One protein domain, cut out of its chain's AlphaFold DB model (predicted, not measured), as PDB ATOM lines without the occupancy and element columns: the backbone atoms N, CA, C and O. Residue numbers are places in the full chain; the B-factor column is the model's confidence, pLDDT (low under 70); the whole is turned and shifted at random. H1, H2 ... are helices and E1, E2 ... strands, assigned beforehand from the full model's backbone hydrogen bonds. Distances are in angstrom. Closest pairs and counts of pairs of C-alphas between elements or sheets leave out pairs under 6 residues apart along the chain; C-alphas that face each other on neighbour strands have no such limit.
ATOM      1  N   ASP A 139     182.838 138.572 112.500       77.75
ATOM      2  CA  ASP A 139     183.810 138.984 113.531       77.75
ATOM      3  C   ASP A 139     183.747 140.477 113.901       77.75
ATOM      4  O   ASP A 139     183.983 140.840 115.057       77.75
ATOM      5  N   PHE A 140     183.345 141.353 112.974       77.62
ATOM      6  CA  PHE A 140     183.140 142.775 113.281       77.62
ATOM      7  C   PHE A 140     182.006 142.992 114.304       77.62
ATOM      8  O   PHE A 140     182.040 143.934 115.093       77.62
ATOM      9  N   ILE A 141     181.026 142.085 114.356       80.00
ATOM     10  CA  ILE A 141     179.918 142.142 115.320       80.00
ATOM     11  C   ILE A 141     180.381 141.695 116.700       80.00
ATOM     12  O   ILE A 141     179.989 142.282 117.708       80.00
ATOM     13  N   LYS A 142     181.255 140.684 116.752       78.25
ATOM     14  CA  LYS A 142     181.842 140.201 118.009       78.25
ATOM     15  C   LYS A 142     182.735 141.252 118.662       78.25
ATOM     16  O   LYS A 142     182.747 141.335 119.886       78.25
ATOM     17  N   THR A 143     183.472 142.026 117.865       78.94
ATOM     18  CA  THR A 143     184.404 143.057 118.354       78.94
ATOM     19  C   THR A 143     183.698 144.330 118.814       78.94
ATOM     20  O   THR A 143     184.146 144.945 119.775       78.94
ATOM     21  N   ARG A 144     182.568 144.690 118.193       85.31
ATOM     22  CA  ARG A 144     181.768 145.879 118.545       85.31
ATOM     23  C   ARG A 144     180.672 145.626 119.584       85.31
ATOM     24  O   ARG A 144     179.964 146.553 119.969       85.31
ATOM     25  N   LYS A 145     180.517 144.386 120.063       88.81
ATOM     26  CA  LYS A 145     179.531 144.057 121.104       88.81
ATOM     27  C   LYS A 145     179.735 144.938 122.343       88.81
ATOM     28  O   LYS A 145     180.873 145.234 122.711       88.81
ATOM     29  N   ASN A 146     178.643 145.303 123.013       93.50
ATOM     30  CA  ASN A 146     178.668 146.109 124.239       93.50
ATOM     31  C   ASN A 146     179.531 147.391 124.142       93.50
ATOM     32  O   ASN A 146     180.232 147.749 125.090       93.50
ATOM     33  N   THR A 147     179.524 148.043 122.976       95.44
ATOM     34  CA  THR A 147     180.292 149.263 122.709       95.44
ATOM     35  C   THR A 147     179.356 150.352 122.202       95.44
ATOM     36  O   THR A 147     178.583 150.119 121.278       95.44
ATOM     37  N   LEU A 148     179.438 151.534 122.806       97.00
ATOM     38  CA  LEU A 148     178.852 152.767 122.309       97.00
ATOM     39  C   LEU A 148     179.842 153.407 121.335       97.00
ATOM     40  O   LEU A 148     180.965 153.738 121.721       97.00
ATOM     41  N   ILE A 149     179.425 153.599 120.088       96.06
ATOM     42  CA  ILE A 149     180.222 154.290 119.070       96.06
ATOM     43  C   ILE A 149     179.546 155.623 118.778       96.06
ATOM     44  O   ILE A 149     178.391 155.644 118.362       96.06
ATOM     45  N   ILE A 150     180.254 156.727 119.000       95.25
ATOM     46  CA  ILE A 150     179.805 158.084 118.678       95.25
ATOM     47  C   ILE A 150     180.657 158.561 117.508       95.25
ATOM     48  O   ILE A 150     181.836 158.871 117.680       95.25
ATOM     49  N   SER A 151     180.074 158.573 116.311       92.56
ATOM     50  CA  SER A 151     180.809 158.806 115.074       92.56
ATOM     51  C   SER A 151     180.403 160.121 114.426       92.56
ATOM     52  O   SER A 151     179.355 160.239 113.791       92.56
ATOM     53  N   GLU A 152     181.261 161.129 114.568       85.44
ATOM     54  CA  GLU A 152     181.103 162.400 113.859       85.44
ATOM     55  C   GLU A 152     181.439 162.259 112.372       85.44
ATOM     56  O   GLU A 152     180.927 163.017 111.551       85.44
ATOM     57  N   THR A 153     182.266 161.272 112.010       87.06
ATOM     58  CA  THR A 153     182.634 160.991 110.614       87.06
ATOM     59  C   THR A 153     181.468 160.418 109.812       87.06
ATOM     60  O   THR A 153     181.270 160.814 108.665       87.06
ATOM     61  N   THR A 154     180.688 159.509 110.403       87.62
ATOM     62  CA  THR A 154     179.509 158.909 109.749       87.62
ATOM     63  C   THR A 154     178.207 159.644 110.060       87.62
ATOM     64  O   THR A 154     177.219 159.446 109.358       87.62
ATOM     65  N   GLY A 155     178.192 160.498 111.089       88.69
ATOM     66  CA  GLY A 155     176.995 161.210 111.534       88.69
ATOM     67  C   GLY A 155     176.028 160.345 112.345       88.69
ATOM     68  O   GLY A 155     174.872 160.727 112.523       88.69
ATOM     69  N   ASN A 156     176.484 159.196 112.850       93.94
ATOM     70  CA  ASN A 156     175.656 158.211 113.536       93.94
ATOM     71  C   ASN A 156     176.230 157.827 114.903       93.94
ATOM     72  O   ASN A 156     177.426 157.925 115.175       93.94
ATOM     73  N   ILE A 157     175.343 157.349 115.764       94.62
ATOM     74  CA  ILE A 157     175.647 156.732 117.047       94.62
ATOM     75  C   ILE A 157     175.155 155.295 117.002       94.62
ATOM     76  O   ILE A 157     174.006 155.061 116.640       94.62
ATOM     77  N   ILE A 158     176.001 154.354 117.408       95.69
ATOM     78  CA  ILE A 158     175.642 152.940 117.545       95.69
ATOM     79  C   ILE A 158     175.616 152.611 119.034       95.69
ATOM     80  O   ILE A 158     176.637 152.719 119.716       95.69
ATOM     81  N   LEU A 159     174.442 152.241 119.543       96.19
ATOM     82  CA  LEU A 159     174.228 151.889 120.942       96.19
ATOM     83  C   LEU A 159     174.816 150.505 121.277       96.19
ATOM     84  O   LEU A 159     174.841 149.622 120.415       96.19
ATOM     85  N   PRO A 160     175.221 150.266 122.540       95.31
ATOM     86  CA  PRO A 160     175.660 148.948 122.984       95.31
ATOM     87  C   PRO A 160     174.575 147.879 122.784       95.31
ATOM     88  O   PRO A 160     173.434 148.046 123.213       95.31
ATOM     89  N   TYR A 161     174.951 146.740 122.199       91.50
ATOM     90  CA  TYR A 161     174.068 145.588 121.986       91.50
ATOM     91  C   TYR A 161     174.677 144.278 122.499       91.50
ATOM     92  O   TYR A 161     175.906 144.121 122.566       91.50
ATOM     93  N   SER A 162     173.817 143.305 122.823       88.75
ATOM     94  CA  SER A 162     174.212 141.918 123.074       88.75
ATOM     95  C   SER A 162     174.032 141.062 121.825       88.75
ATOM     96  O   SER A 162     173.082 141.215 121.065       88.75
ATOM     97  N   ILE A 163     174.907 140.070 121.645       84.69
ATOM     98  CA  ILE A 163     174.793 139.083 120.557       84.69
ATOM     99  C   ILE A 163     173.453 138.334 120.626       84.69
ATOM    100  O   ILE A 163     172.927 137.904 119.602       84.69
ATOM    101  N   ASN A 164     172.898 138.159 121.827       83.88
ATOM    102  CA  ASN A 164     171.607 137.499 121.987       83.88
ATOM    103  C   ASN A 164     170.452 138.331 121.421       83.88
ATOM    104  O   ASN A 164     169.530 137.742 120.865       83.88
ATOM    105  N   ASP A 165     170.540 139.660 121.484       80.31
ATOM    106  CA  ASP A 165     169.505 140.569 120.981       80.31
ATOM    107  C   ASP A 165     169.447 140.552 119.446       80.31
ATOM    108  O   ASP A 165     168.404 140.768 118.835       80.31
ATOM    109  N   LEU A 166     170.573 140.211 118.816       81.25
ATOM    110  CA  LEU A 166     170.715 140.134 117.368       81.25
ATOM    111  C   LEU A 166     170.224 138.804 116.770       81.25
ATOM    112  O   LEU A 166     170.218 138.638 115.551       81.25
ATOM    113  N   LYS A 167     169.811 137.827 117.590       75.12
ATOM    114  CA  LYS A 167     169.313 136.521 117.119       75.12
ATOM    115  C   LYS A 167     167.857 136.622 116.662       75.12
ATOM    116  O   LYS A 167     166.978 135.974 117.226       75.12
ATOM    117  N   ASN A 168     167.602 137.409 115.620       66.62
ATOM    118  CA  ASN A 168     166.295 137.481 114.979       66.62
ATOM    119  C   ASN A 168     166.320 136.720 113.647       66.62
ATOM    120  O   ASN A 168     167.222 136.902 112.838       66.62
ATOM    121  N   LYS A 169     165.350 135.826 113.422       57.72
ATOM    122  CA  LYS A 169     165.441 134.797 112.363       57.72
ATOM    123  C   LYS A 169     165.244 135.314 110.928       57.72
ATOM    124  O   LYS A 169     165.436 134.540 109.998       57.72
ATOM    125  N   ASN A 170     164.882 136.588 110.752       73.06
ATOM    126  CA  ASN A 170     164.374 137.115 109.479       73.06
ATOM    127  C   ASN A 170     165.143 138.336 108.930       73.06
ATOM    128  O   ASN A 170     164.748 138.862 107.894       73.06
ATOM    129  N   LYS A 171     166.193 138.823 109.608       77.88
ATOM    130  CA  LYS A 171     166.979 140.007 109.198       77.88
ATOM    131  C   LYS A 171     168.476 139.729 109.341       77.88
ATOM    132  O   LYS A 171     168.859 138.936 110.204       77.88
ATOM    133  N   SER A 172     169.315 140.357 108.509       84.50
ATOM    134  CA  SER A 172     170.770 140.283 108.693       84.50
ATOM    135  C   SER A 172     171.176 140.995 109.982       84.50
ATOM    136  O   SER A 172     170.455 141.854 110.495       84.50
ATOM    137  N   TYR A 173     172.347 140.654 110.514       84.25
ATOM    138  CA  TYR A 173     172.831 141.317 111.713       84.25
ATOM    139  C   TYR A 173     173.081 142.820 111.506       84.25
ATOM    140  O   TYR A 173     172.777 143.587 112.416       84.25
ATOM    141  N   GLU A 174     173.578 143.254 110.336       85.62
ATOM    142  CA  GLU A 174     173.718 144.693 110.050       85.62
ATOM    143  C   GLU A 174     172.359 145.386 110.031       85.62
ATOM    144  O   GLU A 174     172.202 146.417 110.670       85.62
ATOM    145  N   GLN A 175     171.354 144.781 109.389       86.69
ATOM    146  CA  GLN A 175     170.006 145.354 109.327       86.69
ATOM    147  C   GLN A 175     169.404 145.561 110.720       86.69
ATOM    148  O   GLN A 175     168.764 146.576 110.968       86.69
ATOM    149  N   ILE A 176     169.627 144.621 111.646       87.62
ATOM    150  CA  ILE A 176     169.160 144.756 113.032       87.62
ATOM    151  C   ILE A 176     169.898 145.899 113.747       87.62
ATOM    152  O   ILE A 176     169.272 146.665 114.478       87.62
ATOM    153  N   ILE A 177     171.213 146.028 113.549       89.88
ATOM    154  CA  ILE A 177     172.015 147.100 114.159       89.88
ATOM    155  C   ILE A 177     171.586 148.468 113.618       89.88
ATOM    156  O   ILE A 177     171.370 149.397 114.398       89.88
ATOM    157  N   ASP A 178     171.413 148.587 112.307       89.56
ATOM    158  CA  ASP A 178     171.010 149.832 111.656       89.56
ATOM    159  C   ASP A 178     169.598 150.260 112.081       89.56
ATOM    160  O   ASP A 178     169.357 151.438 112.329       89.56
ATOM    161  N   GLU A 179     168.668 149.315 112.228       89.00
ATOM    162  CA  GLU A 179     167.271 149.620 112.558       89.00
ATOM    163  C   GLU A 179     167.034 149.895 114.049       89.00
ATOM    164  O   GLU A 179     166.240 150.772 114.389       89.00
ATOM    165  N   PHE A 180     167.690 149.153 114.946       88.69
ATOM    166  CA  PHE A 180     167.366 149.187 116.380       88.69
ATOM    167  C   PHE A 180     168.441 149.818 117.260       88.69
ATOM    168  O   PHE A 180     168.140 150.226 118.383       88.69
ATOM    169  N   TYR A 181     169.682 149.897 116.781       91.81
ATOM    170  CA  TYR A 181     170.819 150.359 117.580       91.81
ATOM    171  C   TYR A 181     171.488 151.603 117.013       91.81
ATOM    172  O   TYR A 181     172.303 152.204 117.710       91.81
ATOM    173  N   THR A 182     171.137 152.017 115.797       93.62
ATOM    174  CA  THR A 182     171.739 153.180 115.151       93.62
ATOM    175  C   THR A 182     170.817 154.388 115.241       93.62
ATOM    176  O   THR A 182     169.642 154.336 114.889       93.62
ATOM    177  N   LEU A 183     171.358 155.498 115.733       93.00
ATOM    178  CA  LEU A 183     170.668 156.774 115.877       93.00
ATOM    179  C   LEU A 183     171.465 157.871 115.163       93.00
ATOM    180  O   LEU A 183     172.691 157.882 115.256       93.00
ATOM    181  N   PRO A 184     170.812 158.844 114.510       93.38
ATOM    182  CA  PRO A 184     171.524 159.974 113.926       93.38
ATOM    183  C   PRO A 184     172.126 160.847 115.032       93.38
ATOM    184  O   PRO A 184     171.448 161.179 116.011       93.38
ATOM    185  N   ILE A 185     173.377 161.283 114.863       85.81
ATOM    186  CA  ILE A 185     174.084 162.122 115.847       85.81
ATOM    187  C   ILE A 185     173.361 163.450 116.098       85.81
ATOM    188  O   ILE A 185     173.374 163.982 117.206       85.81
ATOM    189  N   ASP A 186     172.654 163.962 115.091       82.12
ATOM    190  CA  ASP A 186     171.891 165.203 115.190       82.12
ATOM    191  C   ASP A 186     170.695 165.099 116.143       82.12
ATOM    192  O   ASP A 186     170.278 166.113 116.704       82.12
ATOM    193  N   SER A 187     170.197 163.889 116.433       80.00
ATOM    194  CA  SER A 187     169.167 163.700 117.466       80.00
ATOM    195  C   SER A 187     169.656 164.109 118.860       80.00
ATOM    196  O   SER A 187     168.847 164.423 119.737       80.00
ATOM    197  N   PHE A 188     170.973 164.188 119.055       80.25
ATOM    198  CA  PHE A 188     171.629 164.586 120.295       80.25
ATOM    199  C   PHE A 188     172.013 166.071 120.335       80.25
ATOM    200  O   PHE A 188     172.689 166.513 121.267       80.25
ATOM    201  N   LYS A 189     171.549 166.867 119.362       67.94
ATOM    202  CA  LYS A 189     171.770 168.316 119.309       67.94
ATOM    203  C   LYS A 189     170.469 169.095 119.591       67.94
ATOM    204  O   LYS A 189     169.404 168.715 119.111       67.94
ATOM    205  N   PRO A 190     170.538 170.218 120.332       70.00
ATOM    206  CA  PRO A 190     171.692 170.687 121.097       70.00
ATOM    207  C   PRO A 190     171.912 169.825 122.355       70.00
ATOM    208  O   PRO A 190     170.955 169.356 122.973       70.00
ATOM    209  N   ALA A 191     173.177 169.644 122.747       67.38
ATOM    210  CA  ALA A 191     173.579 168.651 123.749       67.38
ATOM    211  C   ALA A 191     172.875 168.795 125.109       67.38
ATOM    212  O   ALA A 191     172.606 167.794 125.760       67.38
ATOM    213  N   PHE A 192     172.550 170.016 125.538       55.69
ATOM    214  CA  PHE A 192     171.851 170.247 126.806       55.69
ATOM    215  C   PHE A 192     170.395 169.736 126.775       55.69
ATOM    216  O   PHE A 192     169.967 169.053 127.699       55.69
ATOM    217  N   ILE A 193     169.656 169.973 125.678       59.91
ATOM    218  CA  ILE A 193     168.284 169.456 125.506       59.91
ATOM    219  C   ILE A 193     168.317 167.936 125.424       59.91
ATOM    220  O   ILE A 193     167.469 167.263 126.004       59.91
ATOM    221  N   ALA A 194     169.298 167.394 124.702       75.31
ATOM    222  CA  ALA A 194     169.465 165.956 124.606       75.31
ATOM    223  C   ALA A 194     169.766 165.341 125.979       75.31
ATOM    224  O   ALA A 194     169.139 164.350 126.325       75.31
ATOM    225  N   ARG A 195     170.625 165.955 126.803       84.94
ATOM    226  CA  ARG A 195     170.873 165.484 128.174       84.94
ATOM    227  C   ARG A 195     169.594 165.457 129.004       84.94
ATOM    228  O   ARG A 195     169.260 164.405 129.530       84.94
ATOM    229  N   PHE A 196     168.827 166.549 129.018       80.12
ATOM    230  CA  PHE A 196     167.529 166.582 129.703       80.12
ATOM    231  C   PHE A 196     166.608 165.446 129.234       80.12
ATOM    232  O   PHE A 196     166.129 164.635 130.024       80.12
ATOM    233  N   ARG A 197     166.378 165.371 127.919       85.75
ATOM    234  CA  ARG A 197     165.433 164.432 127.310       85.75
ATOM    235  C   ARG A 197     165.829 162.981 127.563       85.75
ATOM    236  O   ARG A 197     164.971 162.168 127.891       85.75
ATOM    237  N   GLU A 198     167.100 162.643 127.381       91.62
ATOM    238  CA  GLU A 198     167.578 161.269 127.538       91.62
ATOM    239  C   GLU A 198     167.625 160.854 129.015       91.62
ATOM    240  O   GLU A 198     167.210 159.739 129.331       91.62
ATOM    241  N   THR A 199     167.976 161.764 129.932       89.25
ATOM    242  CA  THR A 199     167.878 161.511 131.379       89.25
ATOM    243  C   THR A 199     166.435 161.298 131.815       89.25
ATOM    244  O   THR A 199     166.140 160.335 132.523       89.25
ATOM    245  N   PHE A 200     165.509 162.147 131.354       76.50
ATOM    246  CA  PHE A 200     164.091 161.994 131.665       76.50
ATOM    247  C   PHE A 200     163.555 160.651 131.153       76.50
ATOM    248  O   PHE A 200     162.875 159.936 131.887       76.50
ATOM    249  N   LYS A 201     163.899 160.261 129.916       85.06
ATOM    250  CA  LYS A 201     163.508 158.957 129.356       85.06
ATOM    251  C   LYS A 201     164.060 157.789 130.174       85.06
ATOM    252  O   LYS A 201     163.330 156.823 130.405       85.06
ATOM    253  N   LEU A 202     165.322 157.862 130.599       94.25
ATOM    254  CA  LEU A 202     165.949 156.834 131.426       94.25
ATOM    255  C   LEU A 202     165.228 156.705 132.775       94.25
ATOM    256  O   LEU A 202     164.735 155.628 133.102       94.25
ATOM    257  N   ALA A 203     165.082 157.804 133.513       77.81
ATOM    258  CA  ALA A 203     164.468 157.793 134.837       77.81
ATOM    259  C   ALA A 203     162.974 157.428 134.794       77.81
ATOM    260  O   ALA A 203     162.508 156.566 135.543       77.81
ATOM    261  N   HIS A 204     162.208 158.048 133.897       78.12
ATOM    262  CA  HIS A 204     160.756 157.901 133.887       78.12
ATOM    263  C   HIS A 204     160.291 156.662 133.118       78.12
ATOM    264  O   HIS A 204     159.484 155.878 133.620       78.12
ATOM    265  N   TYR A 205     160.786 156.454 131.892       73.31
ATOM    266  CA  TYR A 205     160.271 155.384 131.036       73.31
ATOM    267  C   TYR A 205     160.978 154.050 131.247       73.31
ATOM    268  O   TYR A 205     160.280 153.031 131.270       73.31
ATOM    269  N   LYS A 206     162.310 154.034 131.405       86.94
ATOM    270  CA  LYS A 206     163.059 152.787 131.651       86.94
ATOM    271  C   LYS A 206     162.952 152.357 133.120       86.94
ATOM    272  O   LYS A 206     162.538 151.236 133.386       86.94
ATOM    273  N   GLU A 207     163.213 153.268 134.054       90.31
ATOM    274  CA  GLU A 207     163.293 152.986 135.501       90.31
ATOM    275  C   GLU A 207     161.983 153.183 136.278       90.31
ATOM    276  O   GLU A 207     161.910 152.889 137.472       90.31
ATOM    277  N   LYS A 208     160.927 153.676 135.617       88.19
ATOM    278  CA  LYS A 208     159.595 153.889 136.213       88.19
ATOM    279  C   LYS A 208     159.609 154.780 137.464       88.19
ATOM    280  O   LYS A 208     158.743 154.647 138.330       88.19
ATOM    281  N   LYS A 209     160.567 155.710 137.566       77.88
ATOM    282  CA  LYS A 209     160.606 156.708 138.645       77.88
ATOM    283  C   LYS A 209     159.476 157.729 138.480       77.88
ATOM    284  O   LYS A 209     158.881 157.880 137.406       77.88
ATOM    285  N   SER A 210     159.187 158.456 139.560       55.53
ATOM    286  CA  SER A 210     158.171 159.509 139.537       55.53
ATOM    287  C   SER A 210     158.541 160.614 138.544       55.53
ATOM    288  O   SER A 210     159.718 160.858 138.262       55.53
ATOM    289  N   VAL A 211     157.526 161.302 138.019       47.47
ATOM    290  CA  VAL A 211     157.721 162.438 137.104       47.47
ATOM    291  C   VAL A 211     158.592 163.511 137.765       47.47
ATOM    292  O   VAL A 211     159.549 163.966 137.152       47.47
ATOM    293  N   ILE A 212     158.326 163.837 139.036       46.84
ATOM    294  CA  ILE A 212     159.091 164.830 139.810       46.84
ATOM    295  C   ILE A 212     160.568 164.434 139.906       46.84
ATOM    296  O   ILE A 212     161.440 165.237 139.592       46.84
ATOM    297  N   PHE A 213     160.858 163.184 140.284       72.44
ATOM    298  CA  PHE A 213     162.233 162.685 140.349       72.44
ATOM    299  C   PHE A 213     162.933 162.806 138.990       72.44
ATOM    300  O   PHE A 213     164.066 163.269 138.899       72.44
ATOM    301  N   SER A 214     162.229 162.419 137.927       55.47
ATOM    302  CA  SER A 214     162.776 162.389 136.573       55.47
ATOM    303  C   SER A 214     163.074 163.791 136.040       55.47
ATOM    304  O   SER A 214     164.093 163.978 135.383       55.47
ATOM    305  N   ILE A 215     162.223 164.780 136.343       48.84
ATOM    306  CA  ILE A 215     162.451 166.191 135.990       48.84
ATOM    307  C   ILE A 215     163.654 166.749 136.752       48.84
ATOM    308  O   ILE A 215     164.506 167.386 136.133       48.84
ATOM    309  N   ASN A 216     163.750 166.493 138.061       52.81
ATOM    310  CA  ASN A 216     164.861 166.987 138.880       52.81
ATOM    311  C   ASN A 216     166.203 166.473 138.347       52.81
ATOM    312  O   ASN A 216     167.079 167.272 138.025       52.81
ATOM    313  N   LEU A 217     166.315 165.157 138.146       73.62
ATOM    314  CA  LEU A 217     167.537 164.545 137.626       73.62
ATOM    315  C   LEU A 217     167.862 165.024 136.200       73.62
ATOM    316  O   LEU A 217     169.011 165.312 135.874       73.62
ATOM    317  N   ALA A 218     166.853 165.148 135.330       61.28
ATOM    318  CA  ALA A 218     167.044 165.660 133.973       61.28
ATOM    319  C   ALA A 218     167.542 167.110 133.950       61.28
ATOM    320  O   ALA A 218     168.385 167.454 133.120       61.28
ATOM    321  N   THR A 219     167.047 167.945 134.864       56.25
ATOM    322  CA  THR A 219     167.449 169.352 134.998       56.25
ATOM    323  C   THR A 219     168.881 169.472 135.505       56.25
ATOM    324  O   THR A 219     169.657 170.254 134.961       56.25
ATOM    325  N   GLU A 220     169.258 168.654 136.487       74.75
ATOM    326  CA  GLU A 220     170.625 168.575 137.003       74.75
ATOM    327  C   GLU A 220     171.617 168.193 135.892       74.75
ATOM    328  O   GLU A 220     172.564 168.928 135.589       74.75
ATOM    329  N   LEU A 221     171.354 167.086 135.191       78.94
ATOM    330  CA  LEU A 221     172.273 166.576 134.172       78.94
ATOM    331  C   LEU A 221     172.291 167.417 132.891       78.94
ATOM    332  O   LEU A 221     173.312 167.451 132.198       78.94
ATOM    333  N   MET A 222     171.226 168.169 132.591       72.50
ATOM    334  CA  MET A 222     171.178 169.110 131.462       72.50
ATOM    335  C   MET A 222     172.317 170.144 131.475       72.50
ATOM    336  O   MET A 222     172.689 170.639 130.405       72.50
ATOM    337  N   PHE A 223     172.914 170.436 132.637       67.44
ATOM    338  CA  PHE A 223     174.029 171.381 132.773       67.44
ATOM    339  C   PHE A 223     175.408 170.732 132.980       67.44
ATOM    340  O   PHE A 223     176.413 171.415 132.826       67.44
ATOM    341  N   ASN A 224     175.504 169.409 133.140       76.44
ATOM    342  CA  ASN A 224     176.787 168.685 133.144       76.44
ATOM    343  C   ASN A 224     177.473 168.597 131.751       76.44
ATOM    344  O   ASN A 224     177.266 167.644 130.998       76.44
ATOM    345  N   TYR A 225     178.241 169.621 131.357       73.06
ATOM    346  CA  TYR A 225     178.817 169.749 130.002       73.06
ATOM    347  C   TYR A 225     179.823 168.659 129.613       73.06
ATOM    348  O   TYR A 225     180.039 168.450 128.420       73.06
ATOM    349  N   ASN A 226     180.397 167.963 130.594       81.81
ATOM    350  CA  ASN A 226     181.331 166.863 130.359       81.81
ATOM    351  C   ASN A 226     180.600 165.550 130.027       81.81
ATOM    352  O   ASN A 226     181.208 164.612 129.517       81.81
ATOM    353  N   LEU A 227     179.289 165.485 130.275       91.81
ATOM    354  CA  LEU A 227     178.454 164.331 129.976       91.81
ATOM    355  C   LEU A 227     177.940 164.394 128.532       91.81
ATOM    356  O   LEU A 227     177.165 165.276 128.156       91.81
ATOM    357  N   HIS A 228     178.319 163.423 127.706       93.69
ATOM    358  CA  HIS A 228     177.755 163.311 126.363       93.69
ATOM    359  C   HIS A 228     176.355 162.659 126.424       93.69
ATOM    360  O   HIS A 228     176.216 161.571 126.984       93.69
ATOM    361  N   PRO A 229     175.300 163.236 125.814       92.31
ATOM    362  CA  PRO A 229     173.929 162.722 125.943       92.31
ATOM    363  C   PRO A 229     173.732 161.305 125.375       92.31
ATOM    364  O   PRO A 229     172.882 160.566 125.858       92.31
ATOM    365  N   ALA A 230     174.542 160.889 124.397       96.50
ATOM    366  CA  ALA A 230     174.519 159.513 123.883       96.50
ATOM    367  C   ALA A 230     174.893 158.458 124.935       96.50
ATOM    368  O   ALA A 230     174.429 157.324 124.854       96.50
ATOM    369  N   ILE A 231     175.704 158.833 125.929       97.69
ATOM    370  CA  ILE A 231     176.099 157.942 127.025       97.69
ATOM    371  C   ILE A 231     174.885 157.658 127.911       97.69
ATOM    372  O   ILE A 231     174.620 156.505 128.228       97.69
ATOM    373  N   ILE A 232     174.070 158.680 128.188       97.56
ATOM    374  CA  ILE A 232     172.812 158.548 128.939       97.56
ATOM    375  C   ILE A 232     171.846 157.595 128.224       97.56
ATOM    376  O   ILE A 232     171.239 156.726 128.847       97.56
ATOM    377  N   THR A 233     171.718 157.721 126.899       96.44
ATOM    378  CA  THR A 233     170.874 156.818 126.100       96.44
ATOM    379  C   THR A 233     171.384 155.375 126.126       96.44
ATOM    380  O   THR A 233     170.564 154.448 126.154       96.44
ATOM    381  N   ALA A 234     172.708 155.188 126.130       97.19
ATOM    382  CA  ALA A 234     173.363 153.883 126.163       97.19
ATOM    383  C   ALA A 234     173.213 153.159 127.509       97.19
ATOM    384  O   ALA A 234     173.132 151.930 127.512       97.19
ATOM    385  N   CYS A 235     173.115 153.892 128.623       97.31
ATOM    386  CA  CYS A 235     172.838 153.313 129.936       97.31
ATOM    387  C   CYS A 235     171.496 152.557 129.943       97.31
ATOM    388  O   CYS A 235     170.456 153.025 129.449       97.31
ATOM    389  N   LYS A 236     171.509 151.355 130.519       94.12
ATOM    390  CA  LYS A 236     170.316 150.506 130.659       94.12
ATOM    391  C   LYS A 236     169.421 150.959 131.807       94.12
ATOM    392  O   LYS A 236     168.202 150.882 131.676       94.12
ATOM    393  N   ASN A 237     170.029 151.431 132.889       96.06
ATOM    394  CA  ASN A 237     169.389 151.845 134.133       96.06
ATOM    395  C   ASN A 237     170.126 153.044 134.750       96.06
ATOM    396  O   ASN A 237     171.131 153.511 134.205       96.06
ATOM    397  N   LEU A 238     169.593 153.561 135.859       97.00
ATOM    398  CA  LEU A 238     170.210 154.668 136.590       97.00
ATOM    399  C   LEU A 238     171.525 154.255 137.255       97.00
ATOM    400  O   LEU A 238     172.456 155.041 137.209       97.00
ATOM    401  N   ASP A 239     171.659 153.016 137.733       97.19
ATOM    402  CA  ASP A 239     172.911 152.537 138.336       97.19
ATOM    403  C   ASP A 239     174.101 152.631 137.359       97.19
ATOM    404  O   ASP A 239     175.188 153.070 137.723       97.19
ATOM    405  N   GLU A 240     173.912 152.248 136.088       97.69
ATOM    406  CA  GLU A 240     174.949 152.401 135.058       97.69
ATOM    407  C   GLU A 240     175.286 153.874 134.789       97.69
ATOM    408  O   GLU A 240     176.439 154.183 134.490       97.69
ATOM    409  N   LEU A 241     174.298 154.771 134.862       97.56
ATOM    410  CA  LEU A 241     174.526 156.207 134.708       97.56
ATOM    411  C   LEU A 241     175.281 156.775 135.914       97.56
ATOM    412  O   LEU A 241     176.253 157.493 135.709       97.56
ATOM    413  N   ASP A 242     174.894 156.406 137.132       96.38
ATOM    414  CA  ASP A 242     175.527 156.853 138.376       96.38
ATOM    415  C   ASP A 242     177.002 156.426 138.418       96.38
ATOM    416  O   ASP A 242     177.877 157.260 138.636       96.38
ATOM    417  N   ILE A 243     177.317 155.174 138.049       97.19
ATOM    418  CA  ILE A 243     178.714 154.708 137.927       97.19
ATOM    419  C   ILE A 243     179.497 155.558 136.913       97.19
ATOM    420  O   ILE A 243     180.678 155.847 137.123       97.19
ATOM    421  N   TYR A 244     178.878 155.937 135.787       97.44
ATOM    422  CA  TYR A 244     179.543 156.789 134.801       97.44
ATOM    423  C   TYR A 244     179.786 158.200 135.346       97.44
ATOM    424  O   TYR A 244     180.869 158.742 135.133       97.44
ATOM    425  N   LEU A 245     178.810 158.783 136.048       94.12
ATOM    426  CA  LEU A 245     178.932 160.100 136.673       94.12
ATOM    427  C   LEU A 245     180.043 160.112 137.728       94.12
ATOM    428  O   LEU A 245     180.895 160.993 137.666       94.12
ATOM    429  N   ASP A 246     180.131 159.084 138.576       94.31
ATOM    430  CA  ASP A 246     181.224 158.923 139.546       94.31
ATOM    431  C   ASP A 246     182.596 158.884 138.852       94.31
ATOM    432  O   ASP A 246     183.559 159.527 139.282       94.31
ATOM    433  N   CYS A 247     182.708 158.142 137.744       93.94
ATOM    434  CA  CYS A 247     183.943 158.099 136.959       93.94
ATOM    435  C   CYS A 247     184.250 159.461 136.316       93.94
ATOM    436  O   CYS A 247     185.411 159.859 136.235       93.94
ATOM    437  N   LEU A 248     183.226 160.178 135.847       91.12
ATOM    438  CA  LEU A 248     183.362 161.483 135.207       91.12
ATOM    439  C   LEU A 248     183.818 162.558 136.204       91.12
ATOM    440  O   LEU A 248     184.704 163.343 135.878       91.12
ATOM    441  N   GLU A 249     183.263 162.565 137.417       88.06
ATOM    442  CA  GLU A 249     183.636 163.496 138.492       88.06
ATOM    443  C   GLU A 249     185.087 163.311 138.944       88.06
ATOM    444  O   GLU A 249     185.801 164.287 139.175       88.06
ATOM    445  N   ASN A 250     185.551 162.060 138.998       89.12
ATOM    446  CA  ASN A 250     186.922 161.733 139.386       89.12
ATOM    447  C   ASN A 250     187.933 161.812 138.222       89.12
ATOM    448  O   ASN A 250     189.132 161.653 138.445       89.12
ATOM    449  N   ASN A 251     187.484 162.097 136.991       88.06
ATOM    450  CA  ASN A 251     188.274 162.000 135.752       88.06
ATOM    451  C   ASN A 251     188.876 160.603 135.501       88.06
ATOM    452  O   ASN A 251     189.958 160.481 134.933       88.06
ATOM    453  N   GLU A 252     188.162 159.550 135.896       92.38
ATOM    454  CA  GLU A 252     188.574 158.144 135.796       92.38
ATOM    455  C   GLU A 252     187.651 157.360 134.845       92.38
ATOM    456  O   GLU A 252     187.233 156.234 135.123       92.38
ATOM    457  N   THR A 253     187.270 157.964 133.714       87.25
ATOM    458  CA  THR A 253     186.327 157.363 132.743       87.25
ATOM    459  C   THR A 253     186.789 156.010 132.189       87.25
ATOM    460  O   THR A 253     185.963 155.199 131.779       87.25
ATOM    461  N   GLU A 254     188.087 155.706 132.245       89.88
ATOM    462  CA  GLU A 254     188.665 154.400 131.923       89.88
ATOM    463  C   GLU A 254     188.270 153.281 132.902       89.88
ATOM    464  O   GLU A 254     188.392 152.097 132.576       89.88
ATOM    465  N   LYS A 255     187.791 153.630 134.104       91.69
ATOM    466  CA  LYS A 255     187.277 152.672 135.093       91.69
ATOM    467  C   LYS A 255     185.812 152.305 134.859       91.69
ATOM    468  O   LYS A 255     185.345 151.337 135.465       91.69
ATOM    469  N   PHE A 256     185.112 153.008 133.967       94.38
ATOM    470  CA  PHE A 256     183.755 152.662 133.567       94.38
ATOM    471  C   PHE A 256     183.745 151.345 132.782       94.38
ATOM    472  O   PHE A 256     184.396 151.209 131.748       94.38
ATOM    473  N   LYS A 257     183.014 150.343 133.286       93.56
ATOM    474  CA  LYS A 257     183.046 148.963 132.759       93.56
ATOM    475  C   LYS A 257     181.705 148.444 132.252       93.56
ATOM    476  O   LYS A 257     181.647 147.306 131.788       93.56
ATOM    477  N   CYS A 258     180.635 149.234 132.329       94.06
ATOM    478  CA  CYS A 258     179.311 148.777 131.901       94.06
ATOM    479  C   CYS A 258     179.259 148.579 130.377       94.06
ATOM    480  O   CYS A 258     178.695 147.592 129.900       94.06
ATOM    481  N   PHE A 259     179.920 149.457 129.616       96.00
ATOM    482  CA  PHE A 259     180.161 149.320 128.177       96.00
ATOM    483  C   PHE A 259     181.383 150.139 127.739       96.00
ATOM    484  O   PHE A 259     181.797 151.069 128.427       96.00
ATOM    485  N   ASN A 260     181.951 149.801 126.580       95.19
ATOM    486  CA  ASN A 260     183.051 150.567 125.988       95.19
ATOM    487  C   ASN A 260     182.522 151.813 125.276       95.19
ATOM    488  O   ASN A 260     181.433 151.775 124.709       95.19
ATOM    489  N   ILE A 261     183.310 152.886 125.239       95.25
ATOM    490  CA  ILE A 261     182.953 154.135 124.554       95.25
ATOM    491  C   ILE A 261     184.038 154.455 123.530       95.25
ATOM    492  O   ILE A 261     185.216 154.534 123.875       95.25
ATOM    493  N   ILE A 262     183.646 154.626 122.267       94.50
ATOM    494  CA  ILE A 262     184.544 154.976 121.163       94.50
ATOM    495  C   ILE A 262     184.032 156.252 120.500       94.50
ATOM    496  O   ILE A 262     182.889 156.308 120.048       94.50
ATOM    497  N   PHE A 263     184.902 157.257 120.410       92.06
ATOM    498  CA  PHE A 263     184.658 158.476 119.644       92.06
ATOM    499  C   PHE A 263     185.395 158.395 118.306       92.06
ATOM    500  O   PHE A 263     186.622 158.303 118.273       92.06
ATOM    501  N   GLU A 264     184.655 158.451 117.200       91.25
ATOM    502  CA  GLU A 264     185.220 158.549 115.854       91.25
ATOM    503  C   GLU A 264     185.098 159.997 115.376       91.25
ATOM    504  O   GLU A 264     184.066 160.421 114.848       91.25
ATOM    505  N   VAL A 265     186.160 160.769 115.596       84.75
ATOM    506  CA  VAL A 265     186.243 162.175 115.189       84.75
ATOM    507  C   VAL A 265     187.012 162.317 113.873       84.75
ATOM    508  O   VAL A 265     187.964 161.565 113.631       84.75
ATOM    509  N   PRO A 266     186.626 163.259 112.993       77.69
ATOM    510  CA  PRO A 266     187.372 163.522 111.772       77.69
ATOM    511  C   PRO A 266     188.812 163.964 112.089       77.69
ATOM    512  O   PRO A 266     189.053 164.634 113.097       77.69
ATOM    513  N   PRO A 267     189.792 163.610 111.239       75.00
ATOM    514  CA  PRO A 267     191.182 163.976 111.463       75.00
ATOM    515  C   PRO A 267     191.346 165.499 111.475       75.00
ATOM    516  O   PRO A 267     190.869 166.206 110.586       75.00
ATOM    517  N   ILE A 268     192.074 166.003 112.471       63.94
ATOM    518  CA  ILE A 268     192.415 167.421 112.559       63.94
ATOM    519  C   ILE A 268     193.431 167.713 111.449       63.94
ATOM    520  O   ILE A 268     194.561 167.218 111.487       63.94
TER     521      ILE A 268
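Overview. This is residues 139 to 268 of the 274 residues of an uncharacterized protein of Clostridium sp. 26_21 (UniProt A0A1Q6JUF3). A small four-stranded sheet stands as a wall with one large helical group over one of its faces: H6 packs on the sheet over E1, H4 packs on H6, and H5 folds back along H4, with H7 near H6 and H4. H1 and H2 lie beyond the other side of the sheet, near the E1 residue Thr 147 and the E2 residue Ile 158, with H2 only grazing it. The printed part has 130 residues, with named elements in the order H1, E1, E2, H2, E3, H3, H4, H5, H6, H7, E4. The sheet's order is E3, E2, E1, E4, mixed, and the class is mixed, helices and strands. The whole is compact, with a radius of gyration of the C-alphas of 15.1 A and spans of 41 by 39 by 28 A.

Arrangement. H1, residues 139 to 144, is not on the sheet. E1, residues 147 to 151, and E2, residues 156 to 158, form an antiparallel hairpin, with N 149 and O 158 2.9 A apart, within hydrogen-bond range. H2, residues 173 to 180, only grazes the sheet with residues 175 to 180; it is close to H1 but not clearly touching, the closest C-alphas, of Ile 141 and Tyr 173, being 8.0 A apart. E3, residues 182 to 184, is antiparallel to E2, with N 183 and O 157 2.8 A apart. H3, residues 185 to 188, only grazes the sheet. H4, residues 191 to 206, is the hub; it only just touches H3, only at the corner, with 3 pairs of C-alphas within 8 A, the closest those of Phe 188 and Ala 194, 5.0 A. H5, residues 211 to 221, touches H4 as a helical hairpin, closest at the C-alphas of Phe 196 and Ala 218, 4.4 A, with a shallow tilt of 33 degrees, only just short of steep. H6, residues 229 to 234, touches H4, closest at the C-alphas of Arg 195 and Pro 229, 4.7 A; it is on the sheet over E1 at a height of 8.8 A. H7, residues 238 to 249, is close to H6 but not clearly touching, closest at the C-alphas of Ile 232 and Leu 241, 6.5 A. E4, residues 260 to 264, is parallel to E1, with N 148 and O 260 2.8 A apart. In the helices except H3, which is too short for such a pair, every O i to N i+4 pair is within hydrogen-bond range.

Along the chain. H1 begins at C-alpha 139, (183.810, 138.984, 113.531). H4 measures 20.6 A, H7 16.2 A, H5 15.4 A, E4 13.1 A and E1 12.2 A from first to last C-alpha. E4 ends at C-alpha 264, (185.220, 158.549, 115.854).

Size, cuts and confidence. The C-alphas farthest apart, of Asn 170 and Asn 250, are 44.8 A apart. The printed part has no cut, and the link from E2 to H2 is long. Mean pLDDT of the printed part is 84.1; H5 has a mean of 61.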